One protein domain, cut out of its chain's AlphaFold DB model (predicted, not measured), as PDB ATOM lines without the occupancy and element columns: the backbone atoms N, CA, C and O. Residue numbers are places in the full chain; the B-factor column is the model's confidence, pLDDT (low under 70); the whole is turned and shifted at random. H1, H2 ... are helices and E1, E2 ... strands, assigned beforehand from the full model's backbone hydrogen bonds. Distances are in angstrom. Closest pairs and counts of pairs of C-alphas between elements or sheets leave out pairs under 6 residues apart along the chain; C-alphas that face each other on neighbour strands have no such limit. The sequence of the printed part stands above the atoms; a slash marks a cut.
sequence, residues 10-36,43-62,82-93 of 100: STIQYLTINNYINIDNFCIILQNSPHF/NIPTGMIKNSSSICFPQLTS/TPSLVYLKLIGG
ATOM      1  N   SER A  10     152.524 134.366 176.150       81.25
ATOM      2  CA  SER A  10     153.476 135.372 176.587       81.25
ATOM      3  C   SER A  10     154.909 134.831 176.486       81.25
ATOM      4  O   SER A  10     155.211 133.733 176.955       81.25
ATOM      5  N   THR A  11     155.805 135.616 175.889       88.19
ATOM      6  CA  THR A  11     157.245 135.316 175.803       88.19
ATOM      7  C   THR A  11     158.014 135.783 177.039       88.19
ATOM      8  O   THR A  11     159.244 135.767 177.054       88.19
ATOM      9  N   ILE A  12     157.295 136.210 178.082       90.00
ATOM     10  CA  ILE A  12     157.879 136.653 179.344       90.00
ATOM     11  C   ILE A  12     158.622 135.485 179.993       90.00
ATOM     12  O   ILE A  12     158.049 134.431 180.257       90.00
ATOM     13  N   GLN A  13     159.899 135.715 180.288       93.69
ATOM     14  CA  GLN A  13     160.755 134.768 181.006       93.69
ATOM     15  C   GLN A  13     160.939 135.142 182.479       93.69
ATOM     16  O   GLN A  13     161.264 134.287 183.301       93.69
ATOM     17  N   TYR A  14     160.718 136.418 182.801       94.31
ATOM     18  CA  TYR A  14     160.969 137.012 184.104       94.31
ATOM     19  C   TYR A  14     159.806 137.918 184.510       94.31
ATOM     20  O   TYR A  14     159.364 138.756 183.724       94.31
ATOM     21  N   LEU A  15     159.333 137.765 185.742       92.38
ATOM     22  CA  LEU A  15     158.210 138.515 186.279       92.38
ATOM     23  C   LEU A  15     158.478 138.817 187.743       92.38
ATOM     24  O   LEU A  15     158.844 137.939 188.523       92.38
ATOM     25  N   THR A  16     158.232 140.068 188.102       94.00
ATOM     26  CA  THR A  16     158.236 140.523 189.483       94.00
ATOM     27  C   THR A  16     156.824 140.955 189.852       94.00
ATOM     28  O   THR A  16     156.221 141.778 189.161       94.00
ATOM     29  N   ILE A  17     156.290 140.394 190.934       91.12
ATOM     30  CA  ILE A  17     154.972 140.710 191.476       91.12
ATOM     31  C   ILE A  17     155.169 141.335 192.861       91.12
ATOM     32  O   ILE A  17     155.252 140.640 193.868       91.12
ATOM     33  N   ASN A  18     155.221 142.667 192.891       88.31
ATOM     34  CA  ASN A  18     155.456 143.442 194.120       88.31
ATOM     35  C   ASN A  18     154.201 143.634 194.985       88.31
ATOM     36  O   ASN A  18     154.262 144.214 196.062       88.31
ATOM     37  N   ASN A  19     153.036 143.234 194.479       85.94
ATOM     38  CA  ASN A  19     151.752 143.429 195.141       85.94
ATOM     39  C   ASN A  19     151.077 142.085 195.379       85.94
ATOM     40  O   ASN A  19     151.370 141.094 194.716       85.94
ATOM     41  N   TYR A  20     150.101 142.070 196.278       84.50
ATOM     42  CA  TYR A  20     149.306 140.876 196.511       84.50
ATOM     43  C   TYR A  20     148.566 140.430 195.235       84.50
ATOM     44  O   TYR A  20     147.833 141.210 194.618       84.50
ATOM     45  N   ILE A  21     148.728 139.158 194.863       87.00
ATOM     46  CA  ILE A  21     148.034 138.521 193.741       87.00
ATOM     47  C   ILE A  21     147.148 137.387 194.260       87.00
ATOM     48  O   ILE A  21     147.529 136.643 195.157       87.00
ATOM     49  N   ASN A  22     145.941 137.258 193.710       86.50
ATOM     50  CA  ASN A  22     145.090 136.107 194.010       86.50
ATOM     51  C   ASN A  22     145.520 134.875 193.204       86.50
ATOM     52  O   ASN A  22     146.167 134.989 192.160       86.50
ATOM     53  N   ILE A  23     145.118 133.698 193.683       85.25
ATOM     54  CA  ILE A  23     145.508 132.424 193.083       85.25
ATOM     55  C   ILE A  23     145.037 132.269 191.631       85.25
ATOM     56  O   ILE A  23     145.786 131.774 190.796       85.25
ATOM     57  N   ASP A  24     143.844 132.758 191.290       86.56
ATOM     58  CA  ASP A  24     143.306 132.630 189.931       86.56
ATOM     59  C   ASP A  24     144.161 133.399 188.916       86.56
ATOM     60  O   ASP A  24     144.532 132.872 187.868       86.56
ATOM     61  N   ASN A  25     144.519 134.641 189.242       87.81
ATOM     62  CA  ASN A  25     145.377 135.472 188.407       87.81
ATOM     63  C   ASN A  25     146.795 134.895 188.324       87.81
ATOM     64  O   ASN A  25     147.391 134.908 187.251       87.81
ATOM     65  N   PHE A  26     147.318 134.369 189.433       88.50
ATOM     66  CA  PHE A  26     148.609 133.687 189.461       88.50
ATOM     67  C   PHE A  26     148.629 132.490 188.502       88.50
ATOM     68  O   PHE A  26     149.486 132.418 187.621       88.50
ATOM     69  N   CYS A  27     147.630 131.609 188.593       87.81
ATOM     70  CA  CYS A  27     147.487 130.463 187.698       87.81
ATOM     71  C   CYS A  27     147.362 130.891 186.230       87.81
ATOM     72  O   CYS A  27     148.043 130.322 185.383       87.81
ATOM     73  N   ILE A  28     146.551 131.915 185.927       88.81
ATOM     74  CA  ILE A  28     146.390 132.442 184.561       88.81
ATOM     75  C   ILE A  28     147.732 132.905 183.986       88.81
ATOM     76  O   ILE A  28     148.048 132.591 182.840       88.81
ATOM     77  N   ILE A  29     148.524 133.646 184.765       88.94
ATOM     78  CA  ILE A  29     149.830 134.148 184.322       88.94
ATOM     79  C   ILE A  29     150.760 132.981 183.996       88.94
ATOM     80  O   ILE A  29     151.352 132.958 182.915       88.94
ATOM     81  N   LEU A  30     150.873 132.009 184.904       87.75
ATOM     82  CA  LEU A  30     151.788 130.884 184.736       87.75
ATOM     83  C   LEU A  30     151.362 129.976 183.579       87.75
ATOM     84  O   LEU A  30     152.179 129.677 182.715       87.75
ATOM     85  N   GLN A  31     150.085 129.597 183.498       87.88
ATOM     86  CA  GLN A  31     149.573 128.723 182.433       87.88
ATOM     87  C   GLN A  31     149.741 129.333 181.038       87.88
ATOM     88  O   GLN A  31     150.013 128.614 180.080       87.88
ATOM     89  N   ASN A  32     149.621 130.656 180.921       89.56
ATOM     90  CA  ASN A  32     149.704 131.347 179.634       89.56
ATOM     91  C   ASN A  32     151.128 131.787 179.253       89.56
ATOM     92  O   ASN A  32     151.313 132.384 178.187       89.56
ATOM     93  N   SER A  33     152.127 131.502 180.093       90.12
ATOM     94  CA  SER A  33     153.521 131.912 179.886       90.12
ATOM     95  C   SER A  33     154.438 130.679 179.846       90.12
ATOM     96  O   SER A  33     155.082 130.351 180.842       90.12
ATOM     97  N   PRO A  34     154.518 129.964 178.707       89.31
ATOM     98  CA  PRO A  34     155.266 128.706 178.606       89.31
ATOM     99  C   PRO A  34     156.788 128.874 178.748       89.31
ATOM    100  O   PRO A  34     157.481 127.916 179.073       89.31
ATOM    101  N   HIS A  35     157.317 130.080 178.526       90.56
ATOM    102  CA  HIS A  35     158.747 130.395 178.660       90.56
ATOM    103  C   HIS A  35     159.111 130.990 180.023       90.56
ATOM    104  O   HIS A  35     160.210 131.512 180.199       90.56
ATOM    105  N   PHE A  36     158.176 130.976 180.969       91.75
ATOM    106  CA  PHE A  36     158.316 131.715 182.207       91.75
ATOM    107  C   PHE A  36     159.175 130.982 183.240       91.75
ATOM    108  O   PHE A  36     158.696 130.116 183.961       91.75
ATOM    109  N   ASN A  43     154.794 138.073 198.378       87.62
ATOM    110  CA  ASN A  43     154.065 137.132 199.243       87.62
ATOM    111  C   ASN A  43     153.436 135.993 198.433       87.62
ATOM    112  O   ASN A  43     153.174 136.173 197.240       87.62
ATOM    113  N   ILE A  44     153.157 134.857 199.080       86.50
ATOM    114  CA  ILE A  44     152.489 133.699 198.469       86.50
ATOM    115  C   ILE A  44     150.984 134.009 198.307       86.50
ATOM    116  O   ILE A  44     150.373 134.629 199.180       86.50
ATOM    117  N   PRO A  45     150.324 133.608 197.201       84.31
ATOM    118  CA  PRO A  45     148.890 133.824 197.038       84.31
ATOM    119  C   PRO A  45     148.121 133.000 198.082       84.31
ATOM    120  O   PRO A  45     148.261 131.777 198.135       84.31
ATOM    121  N   THR A  46     147.265 133.629 198.895       73.81
ATOM    122  CA  THR A  46     146.477 132.867 199.883       73.81
ATOM    123  C   THR A  46     145.513 131.899 199.192       73.81
ATOM    124  O   THR A  46     144.964 132.181 198.121       73.81
ATOM    125  N   GLY A  47     145.292 130.737 199.815       71.12
ATOM    126  CA  GLY A  47     144.363 129.721 199.312       71.12
ATOM    127  C   GLY A  47     144.957 128.718 198.316       71.12
ATOM    128  O   GLY A  47     144.202 127.920 197.762       71.12
ATOM    129  N   MET A  48     146.283 128.699 198.124       67.94
ATOM    130  CA  MET A  48     146.970 127.717 197.266       67.94
ATOM    131  C   MET A  48     146.702 126.252 197.638       67.94
ATOM    132  O   MET A  48     146.641 125.401 196.755       67.94
ATOM    133  N   ILE A  49     146.477 125.961 198.923       60.66
ATOM    134  CA  ILE A  49     146.389 124.597 199.472       60.66
ATOM    135  C   ILE A  49     145.232 123.768 198.863       60.66
ATOM    136  O   ILE A  49     145.265 122.543 198.891       60.66
ATOM    137  N   LYS A  50     144.189 124.394 198.293       58.91
ATOM    138  CA  LYS A  50     142.939 123.681 197.950       58.91
ATOM    139  C   LYS A  50     142.815 123.150 196.516       58.91
ATOM    140  O   LYS A  50     141.946 122.315 196.288       58.91
ATOM    141  N   ASN A  51     143.653 123.573 195.566       56.62
ATOM    142  CA  ASN A  51     143.421 123.321 194.128       56.62
ATOM    143  C   ASN A  51     144.529 122.503 193.420       56.62
ATOM    144  O   ASN A  51     144.633 122.532 192.195       56.62
ATOM    145  N   SER A  52     145.372 121.781 194.161       57.03
ATOM    146  CA  SER A  52     146.692 121.321 193.694       57.03
ATOM    147  C   SER A  52     146.749 120.010 192.895       57.03
ATOM    148  O   SER A  52     147.828 119.640 192.447       57.03
ATOM    149  N   SER A  53     145.649 119.286 192.662       59.09
ATOM    150  CA  SER A  53     145.763 117.942 192.061       59.09
ATOM    151  C   SER A  53     146.001 117.913 190.544       59.09
ATOM    152  O   SER A  53     146.374 116.862 190.025       59.09
ATOM    153  N   SER A  54     145.812 119.020 189.815       69.81
ATOM    154  CA  SER A  54     145.940 119.034 188.343       69.81
ATOM    155  C   SER A  54     146.778 120.170 187.758       69.81
ATOM    156  O   SER A  54     147.058 120.158 186.559       69.81
ATOM    157  N   ILE A  55     147.180 121.152 188.566       82.44
ATOM    158  CA  ILE A  55     147.908 122.327 188.084       82.44
ATOM    159  C   ILE A  55     149.395 122.142 188.369       82.44
ATOM    160  O   ILE A  55     149.789 121.797 189.475       82.44
ATOM    161  N   CYS A  56     150.221 122.380 187.356       88.06
ATOM    162  CA  CYS A  56     151.664 122.282 187.455       88.06
ATOM    163  C   CYS A  56     152.314 123.332 186.548       88.06
ATOM    164  O   CYS A  56     151.802 123.637 185.469       88.06
ATOM    165  N   PHE A  57     153.442 123.870 186.996       90.69
ATOM    166  CA  PHE A  57     154.210 124.925 186.350       90.69
ATOM    167  C   PHE A  57     155.665 124.464 186.141       90.69
ATOM    168  O   PHE A  57     156.584 124.982 186.784       90.69
ATOM    169  N   PRO A  58     155.904 123.468 185.265       92.38
ATOM    170  CA  PRO A  58     157.236 122.898 185.033       92.38
ATOM    171  C   PRO A  58     158.209 123.871 184.349       92.38
ATOM    172  O   PRO A  58     159.408 123.635 184.300       92.38
ATOM    173  N   GLN A  59     157.716 124.975 183.794       93.38
ATOM    174  CA  GLN A  59     158.559 126.016 183.219       93.38
ATOM    175  C   GLN A  59     159.314 126.816 184.290       93.38
ATOM    176  O   GLN A  59     160.371 127.376 183.999       93.38
ATOM    177  N   LEU A  60     158.790 126.877 185.520       94.94
ATOM    178  CA  LEU A  60     159.368 127.706 186.568       94.94
ATOM    179  C   LEU A  60     160.579 127.006 187.188       94.94
ATOM    180  O   LEU A  60     160.464 125.935 187.778       94.94
ATOM    181  N   THR A  61     161.741 127.644 187.076       97.00
ATOM    182  CA  THR A  61     163.028 127.106 187.548       97.00
ATOM    183  C   THR A  61     163.647 127.947 188.658       97.00
ATOM    184  O   THR A  61     164.478 127.442 189.413       97.00
ATOM    185  N   SER A  62     163.228 129.208 188.798       97.69
ATOM    186  CA  SER A  62     163.700 130.122 189.834       97.69
ATOM    187  C   SER A  62     162.542 130.860 190.502       97.69
ATOM    188  O   SER A  62     161.718 131.479 189.828       97.69
ATOM    189  N   THR A  82     155.528 123.544 191.347       91.50
ATOM    190  CA  THR A  82     156.718 123.961 190.590       91.50
ATOM    191  C   THR A  82     157.788 122.863 190.634       91.50
ATOM    192  O   THR A  82     158.848 123.056 191.230       91.50
ATOM    193  N   PRO A  83     157.554 121.688 190.018       92.25
ATOM    194  CA  PRO A  83     158.428 120.519 190.180       92.25
ATOM    195  C   PRO A  83     159.811 120.685 189.543       92.25
ATOM    196  O   PRO A  83     160.710 119.892 189.798       92.25
ATOM    197  N   SER A  84     159.983 121.689 188.686       95.50
ATOM    198  CA  SER A  84     161.239 121.977 187.991       95.50
ATOM    199  C   SER A  84     162.052 123.081 188.667       95.50
ATOM    200  O   SER A  84     163.019 123.575 188.087       95.50
ATOM    201  N   LEU A  85     161.674 123.474 189.887       95.94
ATOM    202  CA  LEU A  85     162.362 124.516 190.628       95.94
ATOM    203  C   LEU A  85     163.781 124.067 191.011       95.94
ATOM    204  O   LEU A  85     163.970 123.061 191.688       95.94
ATOM    205  N   VAL A  86     164.779 124.843 190.589       97.12
ATOM    206  CA  VAL A  86     166.203 124.620 190.890       97.12
ATOM    207  C   VAL A  86     166.713 125.665 191.878       97.12
ATOM    208  O   VAL A  86     167.544 125.367 192.732       97.12
ATOM    209  N   TYR A  87     166.195 126.892 191.780       97.25
ATOM    210  CA  TYR A  87     166.592 128.010 192.624       97.25
ATOM    211  C   TYR A  87     165.410 128.491 193.460       97.25
ATOM    212  O   TYR A  87     164.412 128.972 192.926       97.25
ATOM    213  N   LEU A  88     165.553 128.399 194.780       95.12
ATOM    214  CA  LEU A  88     164.615 128.963 195.741       95.12
ATOM    215  C   LEU A  88     165.355 129.953 196.635       95.12
ATOM    216  O   LEU A  88     166.325 129.595 197.303       95.12
ATOM    217  N   LYS A  89     164.885 131.199 196.661       94.88
ATOM    218  CA  LYS A  89     165.373 132.231 197.574       94.88
ATOM    219  C   LYS A  89     164.219 132.742 198.422       94.88
ATOM    220  O   LYS A  89     163.255 133.292 197.903       94.88
ATOM    221  N   LEU A  90     164.347 132.591 199.729       91.75
ATOM    222  CA  LEU A  90     163.388 133.103 200.698       91.75
ATOM    223  C   LEU A  90     164.046 134.272 201.430       91.75
ATOM    224  O   LEU A  90     165.164 134.145 201.930       91.75
ATOM    225  N   ILE A  91     163.382 135.419 201.443       89.00
ATOM    226  CA  ILE A  91     163.793 136.619 202.167       89.00
ATOM    227  C   ILE A  91     162.667 136.926 203.168       89.00
ATOM    228  O   ILE A  91     161.490 136.712 202.881       89.00
ATOM    229  N   GLY A  92     163.028 137.337 204.384       80.25
ATOM    230  CA  GLY A  92     162.073 137.487 205.490       80.25
ATOM    231  C   GLY A  92     161.983 136.244 206.386       80.25
ATOM    232  O   GLY A  92     162.993 135.573 206.596       80.25
ATOM    233  N   GLY A  93     160.800 135.970 206.960       62.16
ATOM    234  CA  GLY A  93     160.553 134.758 207.759       62.16
ATOM    235  C   GLY A  93     160.270 134.943 209.255       62.16
ATOM    236  O   GLY A  93     160.456 133.995 210.014       62.16
TER     237      GLY A  93
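This is residues 10 to 36, 43 to 62 and 82 to 93 of the 100 residues of the protein "Hypothetical protein" of Rotaria sp. Silwood1 (UniProt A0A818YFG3). Look for little regular structure here: a short helix, H1, and two short strands, E1 and E2, stand apart around an open middle, with residues 43 to 62 as a long loop. H1 runs back opposite to E1, while E2 runs much as E1 does. The printed part has 59 residues, 19 of them in named elements, in the order E1, H1, E2; the class is mixed. It is compact and rounded, radius of gyration of the C-alphas 11.7 A, spans 29 by 25 by 21 A.

Begin with H1, residues 23 to 31, where every O i to N i+4 pair is within hydrogen-bond range. A tight link of 5 residues joins it to E1, residues 14 to 17, yet the two are apart. E2, residues 87 to 92, is apart from H1 and from E1. Each strand pairs with no named strand.

Find C-alpha 14 at (160.969, 137.012, 184.104), where E1 begins its 10.2 A. H1 covers 12.0 A from C-alpha 23 at (145.508, 132.424, 193.083). E2 covers 16.6 A, to C-alpha 92 at (162.073, 137.487, 205.490).

The C-alphas farthest apart, of Thr 11 and Gly 93, are 32.1 A apart. Residues 37 to 42 and 63 to 81 are not printed; the C-alpha gaps are 18.4 A and 9.3 A. The link H1 to E2 runs across these cuts. Residues 48 to 54 and 93 have pLDDT under 70.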